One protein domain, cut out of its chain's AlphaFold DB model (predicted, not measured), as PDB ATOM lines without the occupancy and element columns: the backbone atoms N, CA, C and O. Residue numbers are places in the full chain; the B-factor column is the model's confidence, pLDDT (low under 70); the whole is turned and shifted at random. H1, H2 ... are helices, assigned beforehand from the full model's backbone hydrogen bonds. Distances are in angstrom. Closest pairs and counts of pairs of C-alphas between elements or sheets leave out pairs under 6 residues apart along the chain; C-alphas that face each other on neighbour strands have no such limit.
ATOM      1  N   LEU A   4     -32.960  13.198  29.903       86.00
ATOM      2  CA  LEU A   4     -34.056  13.484  28.973       86.00
ATOM      3  C   LEU A   4     -35.423  13.438  29.663       86.00
ATOM      4  O   LEU A   4     -36.303  14.241  29.369       86.00
ATOM      5  N   GLY A   5     -35.592  12.533  30.631       88.94
ATOM      6  CA  GLY A   5     -36.823  12.433  31.413       88.94
ATOM      7  C   GLY A   5     -37.026  13.628  32.347       88.94
ATOM      8  O   GLY A   5     -38.159  14.049  32.561       88.94
ATOM      9  N   THR A   6     -35.945  14.201  32.888       91.25
ATOM     10  CA  THR A   6     -36.018  15.452  33.661       91.25
ATOM     11  C   THR A   6     -36.308  16.646  32.755       91.25
ATOM     12  O   THR A   6     -37.170  17.451  33.096       91.25
ATOM     13  N   ALA A   7     -35.680  16.723  31.575       92.56
ATOM     14  CA  ALA A   7     -35.949  17.777  30.596       92.56
ATOM     15  C   ALA A   7     -37.422  17.805  30.149       92.56
ATOM     16  O   ALA A   7     -38.029  18.879  30.113       92.56
ATOM     17  N   GLN A   8     -38.006  16.636  29.870       93.56
ATOM     18  CA  GLN A   8     -39.414  16.502  29.494       93.56
ATOM     19  C   GLN A   8     -40.342  17.002  30.613       93.56
ATOM     20  O   GLN A   8     -41.155  17.890  30.381       93.56
ATOM     21  N   LYS A   9     -40.149  16.530  31.853       94.31
ATOM     22  CA  LYS A   9     -40.960  16.949  33.012       94.31
ATOM     23  C   LYS A   9     -40.906  18.455  33.274       94.31
ATOM     24  O   LYS A   9     -41.936  19.063  33.564       94.31
ATOM     25  N   SER A  10     -39.722  19.062  33.170       94.75
ATOM     26  CA  SER A  10     -39.574  20.516  33.308       94.75
ATOM     27  C   SER A  10     -40.312  21.259  32.194       94.75
ATOM     28  O   SER A  10     -40.961  22.267  32.461       94.75
ATOM     29  N   CYS A  11     -40.291  20.738  30.965       96.12
ATOM     30  CA  CYS A  11     -41.045  21.324  29.862       96.12
ATOM     31  C   CYS A  11     -42.567  21.213  30.060       96.12
ATOM     32  O   CYS A  11     -43.281  22.205  29.910       96.12
ATOM     33  N   ASP A  12     -43.067  20.041  30.459       95.69
ATOM     34  CA  ASP A  12     -44.492  19.832  30.735       95.69
ATOM     35  C   ASP A  12     -44.980  20.748  31.868       95.69
ATOM     36  O   ASP A  12     -46.042  21.366  31.761       95.69
ATOM     37  N   THR A  13     -44.161  20.922  32.911       95.31
ATOM     38  CA  THR A  13     -44.425  21.885  33.992       95.31
ATOM     39  C   THR A  13     -44.489  23.316  33.458       95.31
ATOM     40  O   THR A  13     -45.445  24.032  33.746       95.31
ATOM     41  N   ALA A  14     -43.517  23.736  32.641       94.69
ATOM     42  CA  ALA A  14     -43.500  25.074  32.049       94.69
ATOM     43  C   ALA A  14     -44.767  25.349  31.221       94.69
ATOM     44  O   ALA A  14     -45.374  26.417  31.332       94.69
ATOM     45  N   LYS A  15     -45.210  24.364  30.434       95.00
ATOM     46  CA  LYS A  15     -46.438  24.445  29.638       95.00
ATOM     47  C   LYS A  15     -47.690  24.521  30.516       95.00
ATOM     48  O   LYS A  15     -48.580  25.326  30.250       95.00
ATOM     49  N   GLN A  16     -47.765  23.712  31.570       94.94
ATOM     50  CA  GLN A  16     -48.911  23.704  32.478       94.94
ATOM     51  C   GLN A  16     -49.041  25.026  33.244       94.94
ATOM     52  O   GLN A  16     -50.136  25.581  33.298       94.94
ATOM     53  N   VAL A  17     -47.934  25.535  33.796       94.38
ATOM     54  CA  VAL A  17     -47.912  26.806  34.534       94.38
ATOM     55  C   VAL A  17     -48.262  27.964  33.604       94.38
ATOM     56  O   VAL A  17     -49.140  28.755  33.927       94.38
ATOM     57  N   SER A  18     -47.657  28.035  32.414       93.56
ATOM     58  CA  SER A  18     -47.952  29.110  31.454       93.56
ATOM     59  C   SER A  18     -49.395  29.099  30.947       93.56
ATOM     60  O   SER A  18     -49.966  30.166  30.740       93.56
ATOM     61  N   SER A  19     -50.018  27.925  30.798       92.38
ATOM     62  CA  SER A  19     -51.426  27.814  30.372       92.38
ATOM     63  C   SER A  19     -52.421  28.319  31.421       92.38
ATOM     64  O   SER A  19     -53.557  28.630  31.084       92.38
ATOM     65  N   LYS A  20     -52.012  28.365  32.694       93.81
ATOM     66  CA  LYS A  20     -52.838  28.795  33.831       93.81
ATOM     67  C   LYS A  20     -52.289  30.057  34.494       93.81
ATOM     68  O   LYS A  20     -52.620  30.332  35.638       93.81
ATOM     69  N   ALA A  21     -51.404  30.777  33.812       92.88
ATOM     70  CA  ALA A  21     -50.754  31.935  34.390       92.88
ATOM     71  C   ALA A  21     -51.761  33.076  34.554       92.88
ATOM     72  O   ALA A  21     -52.392  33.506  33.587       92.88
ATOM     73  N   GLU A  22     -51.872  33.585  35.777       92.31
ATOM     74  CA  GLU A  22     -52.736  34.721  36.110       92.31
ATOM     75  C   GLU A  22     -51.911  35.939  36.529       92.31
ATOM     76  O   GLU A  22     -52.396  37.070  36.484       92.31
ATOM     77  N   SER A  23     -50.642  35.717  36.881       94.25
ATOM     78  CA  SER A  23     -49.730  36.742  37.364       94.25
ATOM     79  C   SER A  23     -48.373  36.722  36.642       94.25
ATOM     80  O   SER A  23     -47.949  35.691  36.108       94.25
ATOM     81  N   PRO A  24     -47.624  37.842  36.666       93.38
ATOM     82  CA  PRO A  24     -46.245  37.880  36.174       93.38
ATOM     83  C   PRO A  24     -45.328  36.852  36.853       93.38
ATOM     84  O   PRO A  24     -44.402  36.333  36.228       93.38
ATOM     85  N   THR A  25     -45.598  36.522  38.118       95.19
ATOM     86  CA  THR A  25     -44.848  35.519  38.883       95.19
ATOM     87  C   THR A  25     -45.009  34.122  38.289       95.19
ATOM     88  O   THR A  25     -44.025  33.393  38.163       95.19
ATOM     89  N   ASP A  26     -46.216  33.757  37.847       94.19
ATOM     90  CA  ASP A  26     -46.467  32.465  37.195       94.19
ATOM     91  C   ASP A  26     -45.683  32.348  35.888       94.19
ATOM     92  O   ASP A  26     -45.079  31.315  35.595       94.19
ATOM     93  N   ILE A  27     -45.619  33.440  35.127       95.38
ATOM     94  CA  ILE A  27     -44.825  33.505  33.901       95.38
ATOM     95  C   ILE A  27     -43.330  33.382  34.197       95.38
ATOM     96  O   ILE A  27     -42.628  32.650  33.496       95.38
ATOM     97  N   ALA A  28     -42.828  34.049  35.238       95.19
ATOM     98  CA  ALA A  28     -41.436  33.918  35.662       95.19
ATOM     99  C   ALA A  28     -41.105  32.469  36.064       95.19
ATOM    100  O   ALA A  28     -40.082  31.921  35.641       95.19
ATOM    101  N   ASN A  29     -42.012  31.811  36.790       95.50
ATOM    102  CA  ASN A  29     -41.894  30.399  37.144       95.50
ATOM    103  C   ASN A  29     -41.893  29.500  35.898       95.50
ATOM    104  O   ASN A  29     -41.036  28.622  35.776       95.50
ATOM    105  N   ALA A  30     -42.783  29.744  34.933       95.44
ATOM    106  CA  ALA A  30     -42.819  29.002  33.674       95.44
ATOM    107  C   ALA A  30     -41.526  29.180  32.857       95.44
ATOM    108  O   ALA A  30     -40.977  28.195  32.356       95.44
ATOM    109  N   LYS A  31     -40.986  30.405  32.777       96.06
ATOM    110  CA  LYS A  31     -39.697  30.702  32.124       96.06
ATOM    111  C   LYS A  31     -38.532  29.973  32.802       96.06
ATOM    112  O   LYS A  31     -37.664  29.446  32.110       96.06
ATOM    113  N   SER A  32     -38.535  29.891  34.133       96.50
ATOM    114  CA  SER A  32     -37.535  29.142  34.906       96.50
ATOM    115  C   SER A  32     -37.599  27.630  34.636       96.50
ATOM    116  O   SER A  32     -36.580  26.983  34.402       96.50
ATOM    117  N   GLN A  33     -38.800  27.051  34.571       95.69
ATOM    118  CA  GLN A  33     -38.969  25.632  34.228       95.69
ATOM    119  C   GLN A  33     -38.563  25.335  32.777       95.69
ATOM    120  O   GLN A  33     -37.921  24.322  32.491       95.69
ATOM    121  N   TYR A  34     -38.874  26.249  31.859       96.12
ATOM    122  CA  TYR A  34     -38.446  26.160  30.467       96.12
ATOM    123  C   TYR A  34     -36.915  26.206  30.330       96.12
ATOM    124  O   TYR A  34     -36.328  25.363  29.648       96.12
ATOM    125  N   SER A  35     -36.242  27.133  31.021       95.88
ATOM    126  CA  SER A  35     -34.776  27.228  30.994       95.88
ATOM    127  C   SER A  35     -34.103  26.009  31.637       95.88
ATOM    128  O   SER A  35     -33.103  25.512  31.112       95.88
ATOM    129  N   ALA A  36     -34.689  25.454  32.703       94.88
ATOM    130  CA  ALA A  36     -34.245  24.194  33.290       94.88
ATOM    131  C   ALA A  36     -34.354  23.031  32.289       94.88
ATOM    132  O   ALA A  36     -33.408  22.250  32.159       94.88
ATOM    133  N   SER A  37     -35.456  22.941  31.534       94.75
ATOM    134  CA  SER A  37     -35.619  21.939  30.473       94.75
ATOM    135  C   SER A  37     -34.526  22.050  29.406       94.75
ATOM    136  O   SER A  37     -33.905  21.044  29.060       94.75
ATOM    137  N   LEU A  38     -34.231  23.268  28.935       94.44
ATOM    138  CA  LEU A  38     -33.167  23.517  27.956       94.44
ATOM    139  C   LEU A  38     -31.792  23.084  28.471       94.44
ATOM    140  O   LEU A  38     -31.043  22.412  27.762       94.44
ATOM    141  N   ALA A  39     -31.466  23.428  29.718       94.19
ATOM    142  CA  ALA A  39     -30.196  23.052  30.327       94.19
ATOM    143  C   ALA A  39     -30.050  21.526  30.455       94.19
ATOM    144  O   ALA A  39     -28.973  20.985  30.206       94.19
ATOM    145  N   GLN A  40     -31.127  20.823  30.822       92.31
ATOM    146  CA  GLN A  40     -31.139  19.362  30.936       92.31
ATOM    147  C   GLN A  40     -31.045  18.678  29.567       92.31
ATOM    148  O   GLN A  40     -30.294  17.714  29.426       92.31
ATOM    149  N   LEU A  41     -31.741  19.202  28.552       91.25
ATOM    150  CA  LEU A  41     -31.646  18.702  27.182       91.25
ATOM    151  C   LEU A  41     -30.217  18.844  26.651       91.25
ATOM    152  O   LEU A  41     -29.645  17.869  26.178       91.25
ATOM    153  N   LYS A  42     -29.605  20.023  26.814       90.56
ATOM    154  CA  LYS A  42     -28.220  20.267  26.396       90.56
ATOM    155  C   LYS A  42     -27.245  19.302  27.065       90.56
ATOM    156  O   LYS A  42     -26.480  18.635  26.377       90.56
ATOM    157  N   LYS A  43     -27.337  19.143  28.390       89.31
ATOM    158  CA  LYS A  43     -26.520  18.160  29.117       89.31
ATOM    159  C   LYS A  43     -26.748  16.741  28.604       89.31
ATOM    160  O   LYS A  43     -25.790  15.980  28.501       89.31
ATOM    161  N   ALA A  44     -27.986  16.355  28.301       85.81
ATOM    162  CA  ALA A  44     -28.276  15.033  27.761       85.81
ATOM    163  C   ALA A  44     -27.638  14.825  26.381       85.81
ATOM    164  O   ALA A  44     -27.111  13.738  26.132       85.81
ATOM    165  N   THR A  45     -27.671  15.839  25.513       83.19
ATOM    166  CA  THR A  45     -27.041  15.836  24.182       83.19
ATOM    167  C   THR A  45     -25.525  15.747  24.282       83.19
ATOM    168  O   THR A  45     -24.940  14.861  23.666       83.19
ATOM    169  N   ASP A  46     -24.906  16.572  25.128       82.94
ATOM    170  CA  ASP A  46     -23.453  16.597  25.330       82.94
ATOM    171  C   ASP A  46     -22.926  15.265  25.899       82.94
ATOM    172  O   ASP A  46     -21.891  14.754  25.475       82.94
ATOM    173  N   ASN A  47     -23.661  14.643  26.829       80.00
ATOM    174  CA  ASN A  47     -23.293  13.323  27.353       80.00
ATOM    175  C   ASN A  47     -23.451  12.213  26.300       80.00
ATOM    176  O   ASN A  47     -22.686  11.250  26.308       80.00
ATOM    177  N   ASN A  48     -24.428  12.325  25.396       74.94
ATOM    178  CA  ASN A  48     -24.649  11.335  24.344       74.94
ATOM    179  C   ASN A  48     -23.606  11.437  23.224       74.94
ATOM    180  O   ASN A  48     -23.096  10.407  22.797       74.94
ATOM    181  N   THR A  49     -23.227  12.645  22.795       68.38
ATOM    182  CA  THR A  49     -22.123  12.834  21.838       68.38
ATOM    183  C   THR A  49     -20.809  12.297  22.395       68.38
ATOM    184  O   THR A  49     -20.080  11.614  21.680       68.38
ATOM    185  N   GLN A  50     -20.536  12.513  23.684       64.25
ATOM    186  CA  GLN A  50     -19.340  11.984  24.340       64.25
ATOM    187  C   GLN A  50     -19.377  10.454  24.509       64.25
ATOM    188  O   GLN A  50     -18.343   9.801  24.373       64.25
ATOM    189  N   ALA A  51     -20.555   9.874  24.767       62.00
ATOM    190  CA  ALA A  51     -20.750   8.426  24.842       62.00
ATOM    191  C   ALA A  51     -20.629   7.755  23.463       62.00
ATOM    192  O   ALA A  51     -19.858   6.815  23.331       62.00
ATOM    193  N   ASN A  52     -21.290   8.286  22.427       57.91
ATOM    194  CA  ASN A  52     -21.203   7.781  21.049       57.91
ATOM    195  C   ASN A  52     -19.795   7.925  20.452       57.91
ATOM    196  O   ASN A  52     -19.387   7.083  19.657       57.91
ATOM    197  N   ALA A  53     -19.028   8.948  20.849       57.94
ATOM    198  CA  ALA A  53     -17.613   9.067  20.490       57.94
ATOM    199  C   ALA A  53     -16.736   7.976  21.136       57.94
ATOM    200  O   ALA A  53     -15.639   7.705  20.653       57.94
ATOM    201  N   LYS A  54     -17.205   7.356  22.228       55.22
ATOM    202  CA  LYS A  54     -16.481   6.324  22.984       55.22
ATOM    203  C   LYS A  54     -16.945   4.904  22.660       55.22
ATOM    204  O   LYS A  54     -16.141   3.983  22.732       55.22
ATOM    205  N   THR A  55     -18.206   4.731  22.289       61.69
ATOM    206  CA  THR A  55     -18.842   3.455  21.963       61.69
ATOM    207  C   THR A  55     -20.204   3.757  21.339       61.69
ATOM    208  O   THR A  55     -20.975   4.464  21.968       61.69
ATOM    209  N   LYS A  67     -35.809   9.970  19.264       86.12
ATOM    210  CA  LYS A  67     -37.251  10.212  19.482       86.12
ATOM    211  C   LYS A  67     -37.526  11.035  20.739       86.12
ATOM    212  O   LYS A  67     -38.381  11.917  20.733       86.12
ATOM    213  N   THR A  68     -36.802  10.744  21.816       85.69
ATOM    214  CA  THR A  68     -36.987  11.440  23.092       85.69
ATOM    215  C   THR A  68     -36.491  12.884  23.006       85.69
ATOM    216  O   THR A  68     -37.183  13.784  23.471       85.69
ATOM    217  N   VAL A  69     -35.346  13.128  22.360       89.31
ATOM    218  CA  VAL A  69     -34.841  14.487  22.093       89.31
ATOM    219  C   VAL A  69     -35.862  15.292  21.289       89.31
ATOM    220  O   VAL A  69     -36.273  16.359  21.738       89.31
ATOM    221  N   SER A  70     -36.357  14.747  20.174       90.25
ATOM    222  CA  SER A  70     -37.351  15.435  19.342       90.25
ATOM    223  C   SER A  70     -38.657  15.728  20.089       90.25
ATOM    224  O   SER A  70     -39.265  16.778  19.882       90.25
ATOM    225  N   SER A  71     -39.086  14.835  20.989       91.06
ATOM    226  CA  SER A  71     -40.241  15.079  21.865       91.06
ATOM    227  C   SER A  71     -40.015  16.282  22.784       91.06
ATOM    228  O   SER A  71     -40.883  17.152  22.882       91.06
ATOM    229  N   VAL A  72     -38.845  16.364  23.424       92.75
ATOM    230  CA  VAL A  72     -38.502  17.479  24.320       92.75
ATOM    231  C   VAL A  72     -38.410  18.792  23.541       92.75
ATOM    232  O   VAL A  72     -38.969  19.792  23.980       92.75
ATOM    233  N   GLU A  73     -37.776  18.800  22.368       93.44
ATOM    234  CA  GLU A  73     -37.678  19.992  21.510       93.44
ATOM    235  C   GLU A  73     -39.055  20.485  21.041       93.44
ATOM    236  O   GLU A  73     -39.343  21.686  21.060       93.44
ATOM    237  N   SER A  74     -39.941  19.560  20.661       95.12
ATOM    238  CA  SER A  74     -41.325  19.876  20.288       95.12
ATOM    239  C   SER A  74     -42.105  20.475  21.463       95.12
ATOM    240  O   SER A  74     -42.784  21.503  21.324       95.12
ATOM    241  N   CYS A  75     -41.950  19.884  22.652       94.69
ATOM    242  CA  CYS A  75     -42.516  20.429  23.877       94.69
ATOM    243  C   CYS A  75     -41.990  21.845  24.140       94.69
ATOM    244  O   CYS A  75     -42.787  22.751  24.378       94.69
ATOM    245  N   GLN A  76     -40.675  22.060  24.049       94.62
ATOM    246  CA  GLN A  76     -40.037  23.350  24.312       94.62
ATOM    247  C   GLN A  76     -40.568  24.438  23.380       94.62
ATOM    248  O   GLN A  76     -40.952  25.512  23.845       94.62
ATOM    249  N   ARG A  77     -40.675  24.151  22.080       95.75
ATOM    250  CA  ARG A  77     -41.240  25.097  21.109       95.75
ATOM    251  C   ARG A  77     -42.671  25.497  21.481       95.75
ATOM    252  O   ARG A  77     -42.997  26.682  21.466       95.75
ATOM    253  N   THR A  78     -43.492  24.524  21.872       95.00
ATOM    254  CA  THR A  78     -44.875  24.774  22.304       95.00
ATOM    255  C   THR A  78     -44.923  25.579  23.604       95.00
ATOM    256  O   THR A  78     -45.651  26.563  23.692       95.00
ATOM    257  N   ALA A  79     -44.129  25.196  24.606       94.12
ATOM    258  CA  ALA A  79     -44.082  25.860  25.904       94.12
ATOM    259  C   ALA A  79     -43.650  27.325  25.774       94.12
ATOM    260  O   ALA A  79     -44.264  28.194  26.383       94.12
ATOM    261  N   LEU A  80     -42.648  27.618  24.937       96.06
ATOM    262  CA  LEU A  80     -42.205  28.987  24.678       96.06
ATOM    263  C   LEU A  80     -43.321  29.839  24.059       96.06
ATOM    264  O   LEU A  80     -43.533  30.977  24.474       96.06
ATOM    265  N   GLN A  81     -44.054  29.283  23.092       96.50
ATOM    266  CA  GLN A  81     -45.184  29.974  22.478       96.50
ATOM    267  C   GLN A  81     -46.277  30.277  23.510       96.50
ATOM    268  O   GLN A  81     -46.746  31.412  23.577       96.50
ATOM    269  N   THR A  82     -46.637  29.299  24.348       96.06
ATOM    270  CA  THR A  82     -47.619  29.489  25.424       96.06
ATOM    271  C   THR A  82     -47.158  30.549  26.423       96.06
ATOM    272  O   THR A  82     -47.916  31.467  26.723       96.06
ATOM    273  N   ILE A  83     -45.900  30.490  26.874       96.25
ATOM    274  CA  ILE A  83     -45.305  31.485  27.779       96.25
ATOM    275  C   ILE A  83     -45.442  32.890  27.198       96.25
ATOM    276  O   ILE A  83     -45.949  33.774  27.880       96.25
ATOM    277  N   ASN A  84     -45.035  33.091  25.944       96.00
ATOM    278  CA  ASN A  84     -45.084  34.408  25.312       96.00
ATOM    279  C   ASN A  84     -46.523  34.912  25.145       96.00
ATOM    280  O   ASN A  84     -46.787  36.094  25.354       96.00
ATOM    281  N   SER A  85     -47.463  34.024  24.805       95.12
ATOM    282  CA  SER A  85     -48.873  34.401  24.689       95.12
ATOM    283  C   SER A  85     -49.474  34.824  26.033       95.12
ATOM    284  O   SER A  85     -50.164  35.842  26.103       95.12
ATOM    285  N   SER A  86     -49.164  34.098  27.109       94.62
ATOM    286  CA  SER A  86     -49.670  34.403  28.447       94.62
ATOM    287  C   SER A  86     -49.007  35.654  29.032       94.62
ATOM    288  O   SER A  86     -49.683  36.474  29.647       94.62
ATOM    289  N   ASP A  87     -47.710  35.854  28.780       96.12
ATOM    290  CA  ASP A  87     -46.958  37.057  29.161       96.12
ATOM    291  C   ASP A  87     -47.562  38.320  28.527       96.12
ATOM    292  O   ASP A  87     -47.852  39.293  29.227       96.12
ATOM    293  N   ALA A  88     -47.859  38.271  27.225       95.06
ATOM    294  CA  ALA A  88     -48.506  39.372  26.519       95.06
ATOM    295  C   ALA A  88     -49.913  39.664  27.067       95.06
ATOM    296  O   ALA A  88     -50.260  40.826  27.287       95.06
ATOM    297  N   ALA A  89     -50.711  38.625  27.337       95.19
ATOM    298  CA  ALA A  89     -52.059  38.779  27.880       95.19
ATOM    299  C   ALA A  89     -52.060  39.403  29.287       95.19
ATOM    300  O   ALA A  89     -52.851  40.306  29.567       95.19
ATOM    301  N   ILE A  90     -51.162  38.956  30.169       95.00
ATOM    302  CA  ILE A  90     -51.026  39.499  31.528       95.00
ATOM    303  C   ILE A  90     -50.527  40.943  31.473       95.00
ATOM    304  O   ILE A  90     -51.095  41.814  32.132       95.00
ATOM    305  N   THR A  91     -49.524  41.224  30.641       94.31
ATOM    306  CA  THR A  91     -48.994  42.583  30.462       94.31
ATOM    307  C   THR A  91     -50.071  43.541  29.954       94.31
ATOM    308  O   THR A  91     -50.199  44.653  30.465       94.31
ATOM    309  N   ALA A  92     -50.899  43.105  29.000       95.44
ATOM    310  CA  ALA A  92     -52.017  43.899  28.500       95.44
ATOM    311  C   ALA A  92     -53.051  44.202  29.597       95.44
ATOM    312  O   ALA A  92     -53.475  45.349  29.730       95.44
ATOM    313  N   LYS A  93     -53.408  43.209  30.425       94.94
ATOM    314  CA  LYS A  93     -54.320  43.407  31.565       94.94
ATOM    315  C   LYS A  93     -53.766  44.409  32.579       94.94
ATOM    316  O   LYS A  93     -54.497  45.292  33.017       94.94
ATOM    317  N   ILE A  94     -52.484  44.297  32.926       94.88
ATOM    318  CA  ILE A  94     -51.821  45.222  33.857       94.88
ATOM    319  C   ILE A  94     -51.845  46.645  33.299       94.88
ATOM    320  O   ILE A  94     -52.202  47.581  34.010       94.88
ATOM    321  N   LYS A  95     -51.515  46.808  32.015       96.25
ATOM    322  CA  LYS A  95     -51.530  48.116  31.357       96.25
ATOM    323  C   LYS A  95     -52.932  48.734  31.347       96.25
ATOM    324  O   LYS A  95     -53.083  49.894  31.715       96.25
ATOM    325  N   GLN A  96     -53.951  47.954  30.988       95.75
ATOM    326  CA  GLN A  96     -55.343  48.409  30.979       95.75
ATOM    327  C   GLN A  96     -55.810  48.852  32.373       95.75
ATOM    328  O   GLN A  96     -56.517  49.850  32.518       95.75
ATOM    329  N   GLU A  97     -55.421  48.115  33.411       94.81
ATOM    330  CA  GLU A  97     -55.735  48.475  34.791       94.81
ATOM    331  C   GLU A  97     -55.040  49.775  35.209       94.81
ATOM    332  O   GLU A  97     -55.668  50.663  35.784       94.81
ATOM    333  N   GLN A  98     -53.768  49.936  34.850       94.56
ATOM    334  CA  GLN A  98     -53.010  51.151  35.130       94.56
ATOM    335  C   GLN A  98     -53.622  52.385  34.445       94.56
ATOM    336  O   GLN A  98     -53.716  53.449  35.058       94.56
ATOM    337  N   GLU A  99     -54.069  52.250  33.196       96.12
ATOM    338  CA  GLU A  99     -54.749  53.318  32.459       96.12
ATOM    339  C   GLU A  99     -56.088  53.693  33.117       96.12
ATOM    340  O   GLU A  99     -56.361  54.883  33.307       96.12
ATOM    341  N   ARG A 100     -56.881  52.706  33.563       95.94
ATOM    342  CA  ARG A 100     -58.119  52.961  34.323       95.94
ATOM    343  C   ARG A 100     -57.862  53.711  35.625       95.94
ATOM    344  O   ARG A 100     -58.578  54.664  35.924       95.94
ATOM    345  N   GLN A 101     -56.838  53.324  36.383       95.56
ATOM    346  CA  GLN A 101     -56.489  54.003  37.635       95.56
ATOM    347  C   GLN A 101     -56.044  55.450  37.395       95.56
ATOM    348  O   GLN A 101     -56.475  56.353  38.110       95.56
ATOM    349  N   GLN A 102     -55.247  55.702  36.353       95.25
ATOM    350  CA  GLN A 102     -54.863  57.068  35.985       95.25
ATOM    351  C   GLN A 102     -56.067  57.921  35.577       95.25
ATOM    352  O   GLN A 102     -56.132  59.098  35.933       95.25
ATOM    353  N   GLN A 103     -57.022  57.349  34.843       94.62
ATOM    354  CA  GLN A 103     -58.235  58.063  34.453       94.62
ATOM    355  C   GLN A 103     -59.118  58.386  35.665       94.62
ATOM    356  O   GLN A 103     -59.586  59.516  35.784       94.62
ATOM    357  N   ALA A 104     -59.272  57.444  36.600       94.38
ATOM    358  CA  ALA A 104     -60.022  57.659  37.836       94.38
ATOM    359  C   ALA A 104     -59.414  58.777  38.704       94.38
ATOM    360  O   ALA A 104     -60.147  59.613  39.231       94.38
ATOM    361  N   LEU A 105     -58.080  58.838  38.810       93.38
ATOM    362  CA  LEU A 105     -57.387  59.914  39.530       93.38
ATOM    363  C   LEU A 105     -57.602  61.280  38.869       93.38
ATOM    364  O   LEU A 105     -57.929  62.246  39.555       93.38
ATOM    365  N   LYS A 106     -57.484  61.357  37.537       93.75
ATOM    366  CA  LYS A 106     -57.742  62.596  36.787       93.75
ATOM    367  C   LYS A 106     -59.184  63.075  36.947       93.75
ATOM    368  O   LYS A 106     -59.416  64.269  37.105       93.75
ATOM    369  N   GLU A 107     -60.154  62.164  36.926       92.19
ATOM    370  CA  GLU A 107     -61.562  62.510  37.132       92.19
ATOM    371  C   GLU A 107     -61.828  62.985  38.568       92.19
ATOM    372  O   GLU A 107     -62.556  63.958  38.772       92.19
ATOM    373  N   GLN A 108     -61.212  62.349  39.571       91.38
ATOM    374  CA  GLN A 108     -61.302  62.791  40.964       91.38
ATOM    375  C   GLN A 108     -60.712  64.196  41.145       91.38
ATOM    376  O   GLN A 108     -61.320  65.036  41.810       91.38
ATOM    377  N   GLU A 109     -59.560  64.474  40.532       91.50
ATOM    378  CA  GLU A 109     -58.937  65.796  40.563       91.50
ATOM    379  C   GLU A 109     -59.804  66.847  39.856       91.50
ATOM    380  O   GLU A 109     -60.039  67.920  40.412       91.50
ATOM    381  N   ALA A 110     -60.363  66.525  38.686       90.31
ATOM    382  CA  ALA A 110     -61.279  67.410  37.969       90.31
ATOM    383  C   ALA A 110     -62.526  67.747  38.805       90.31
ATOM    384  O   ALA A 110     -62.907  68.914  38.893       90.31
ATOM    385  N   LYS A 111     -63.121  66.756  39.484       88.81
ATOM    386  CA  LYS A 111     -64.246  66.972  40.411       88.81
ATOM    387  C   LYS A 111     -63.852  67.854  41.594       88.81
ATOM    388  O   LYS A 111     -64.614  68.744  41.961       88.81
ATOM    389  N   ARG A 112     -62.658  67.651  42.167       87.44
ATOM    390  CA  ARG A 112     -62.144  68.489  43.264       87.44
ATOM    391  C   ARG A 112     -61.939  69.938  42.817       87.44
ATOM    392  O   ARG A 112     -62.325  70.852  43.535       87.44
ATOM    393  N   ASN A 113     -61.381  70.148  41.627       83.88
ATOM    394  CA  ASN A 113     -61.152  71.483  41.069       83.88
ATOM    395  C   ASN A 113     -62.463  72.184  40.671       83.88
ATOM    396  O   ASN A 113     -62.547  73.406  40.770       83.88
ATOM    397  N   ALA A 114     -63.488  71.437  40.248       81.38
ATOM    398  CA  ALA A 114     -64.825  71.974  39.994       81.38
ATOM    399  C   ALA A 114     -65.542  72.375  41.297       81.38
ATOM    400  O   ALA A 114     -66.094  73.467  41.376       81.38
ATOM    401  N   ALA A 115     -65.467  71.543  42.341       75.88
ATOM    402  CA  ALA A 115     -66.038  71.846  43.657       75.88
ATOM    403  C   ALA A 115     -65.339  73.022  44.370       75.88
ATOM    404  O   ALA A 115     -65.951  73.703  45.184       75.88
ATOM    405  N   ALA A 116     -64.067  73.289  44.063       72.19
ATOM    406  CA  ALA A 116     -63.346  74.454  44.580       72.19
ATOM    407  C   ALA A 116     -63.713  75.777  43.870       72.19
ATOM    408  O   ALA A 116     -63.377  76.843  44.372       72.19
ATOM    409  N   GLN A 117     -64.373  75.715  42.705       60.78
ATOM    410  CA  GLN A 117     -64.819  76.885  41.930       60.78
ATOM    411  C   GLN A 117     -66.302  77.217  42.133       60.78
ATOM    412  O   GLN A 117     -66.748  78.277  41.702       60.78
TER     413      GLN A 117
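What this domain is: This is residues 4 to 55 and 67 to 117 of the 160 residues of an uncharacterized protein of Ketobacter sp (UniProt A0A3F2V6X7). Three helices stand side by side in a small up-and-down bundle, and the longest, H3, runs on far beyond the other two, so that residues 95 to 117, of which 95 to 115 belong to H3, stick out from one end as a straight arm. At the other end residues 46 to 55, of which 46 to 52 belong to H2, stick out as well, and these two stretches make much of the length. The printed part has 103 residues with three named helices, in the order H1, H2, H3, and no named strand; the class is all helix. The whole is extended, with a radius of gyration of the C-alphas of 22.6 A, and spans 89 by 18 by 14 A.

Where its parts are: Find C-alpha 4 at (-34.056, 13.484, 28.973); from there H1, residues 4 to 19, runs 22.6 A. After a tight link, look for H2, residues 24 to 52, which runs 42.0 A. Beyond the cut, H3, residues 67 to 115, runs 72.2 A from C-alpha 67 at (-37.251, 10.212, 19.482) to C-alpha 115 at (-66.038, 71.846, 43.657).

How they stand to each other: Start with the helical hairpin of H1 and H2: they touch, closest at the C-alphas of Ala 7 and Ser 37, 4.2 A apart, at a shallow tilt of 19 degrees, opposite ways. With residues 68 to 86 alone H3 touches H1, closest at the C-alphas of Lys 15 and Ala 79, 4.6 A apart, at a shallow tilt of 26 degrees, the same way. With residues 69 to 91 alone H3 touches H2, closest at the C-alphas of Ile 27 and Asp 87, 6.3 A apart, at a shallow tilt of 19 degrees, opposite ways. In H1, H2 and H3 every O i to N i+4 pair is within hydrogen-bond range.

The domain as a whole: The two C-alphas farthest apart, those of Thr 55 and Gln 117, are 88.9 A apart. Residues 56 to 66 are not printed, and C-alphas 55 and 67 are 19.8 A apart across the cut. Check the B-factor column: the mean pLDDT of the printed part is 90.0, and residues 49 to 55 and residue 117 are under 70.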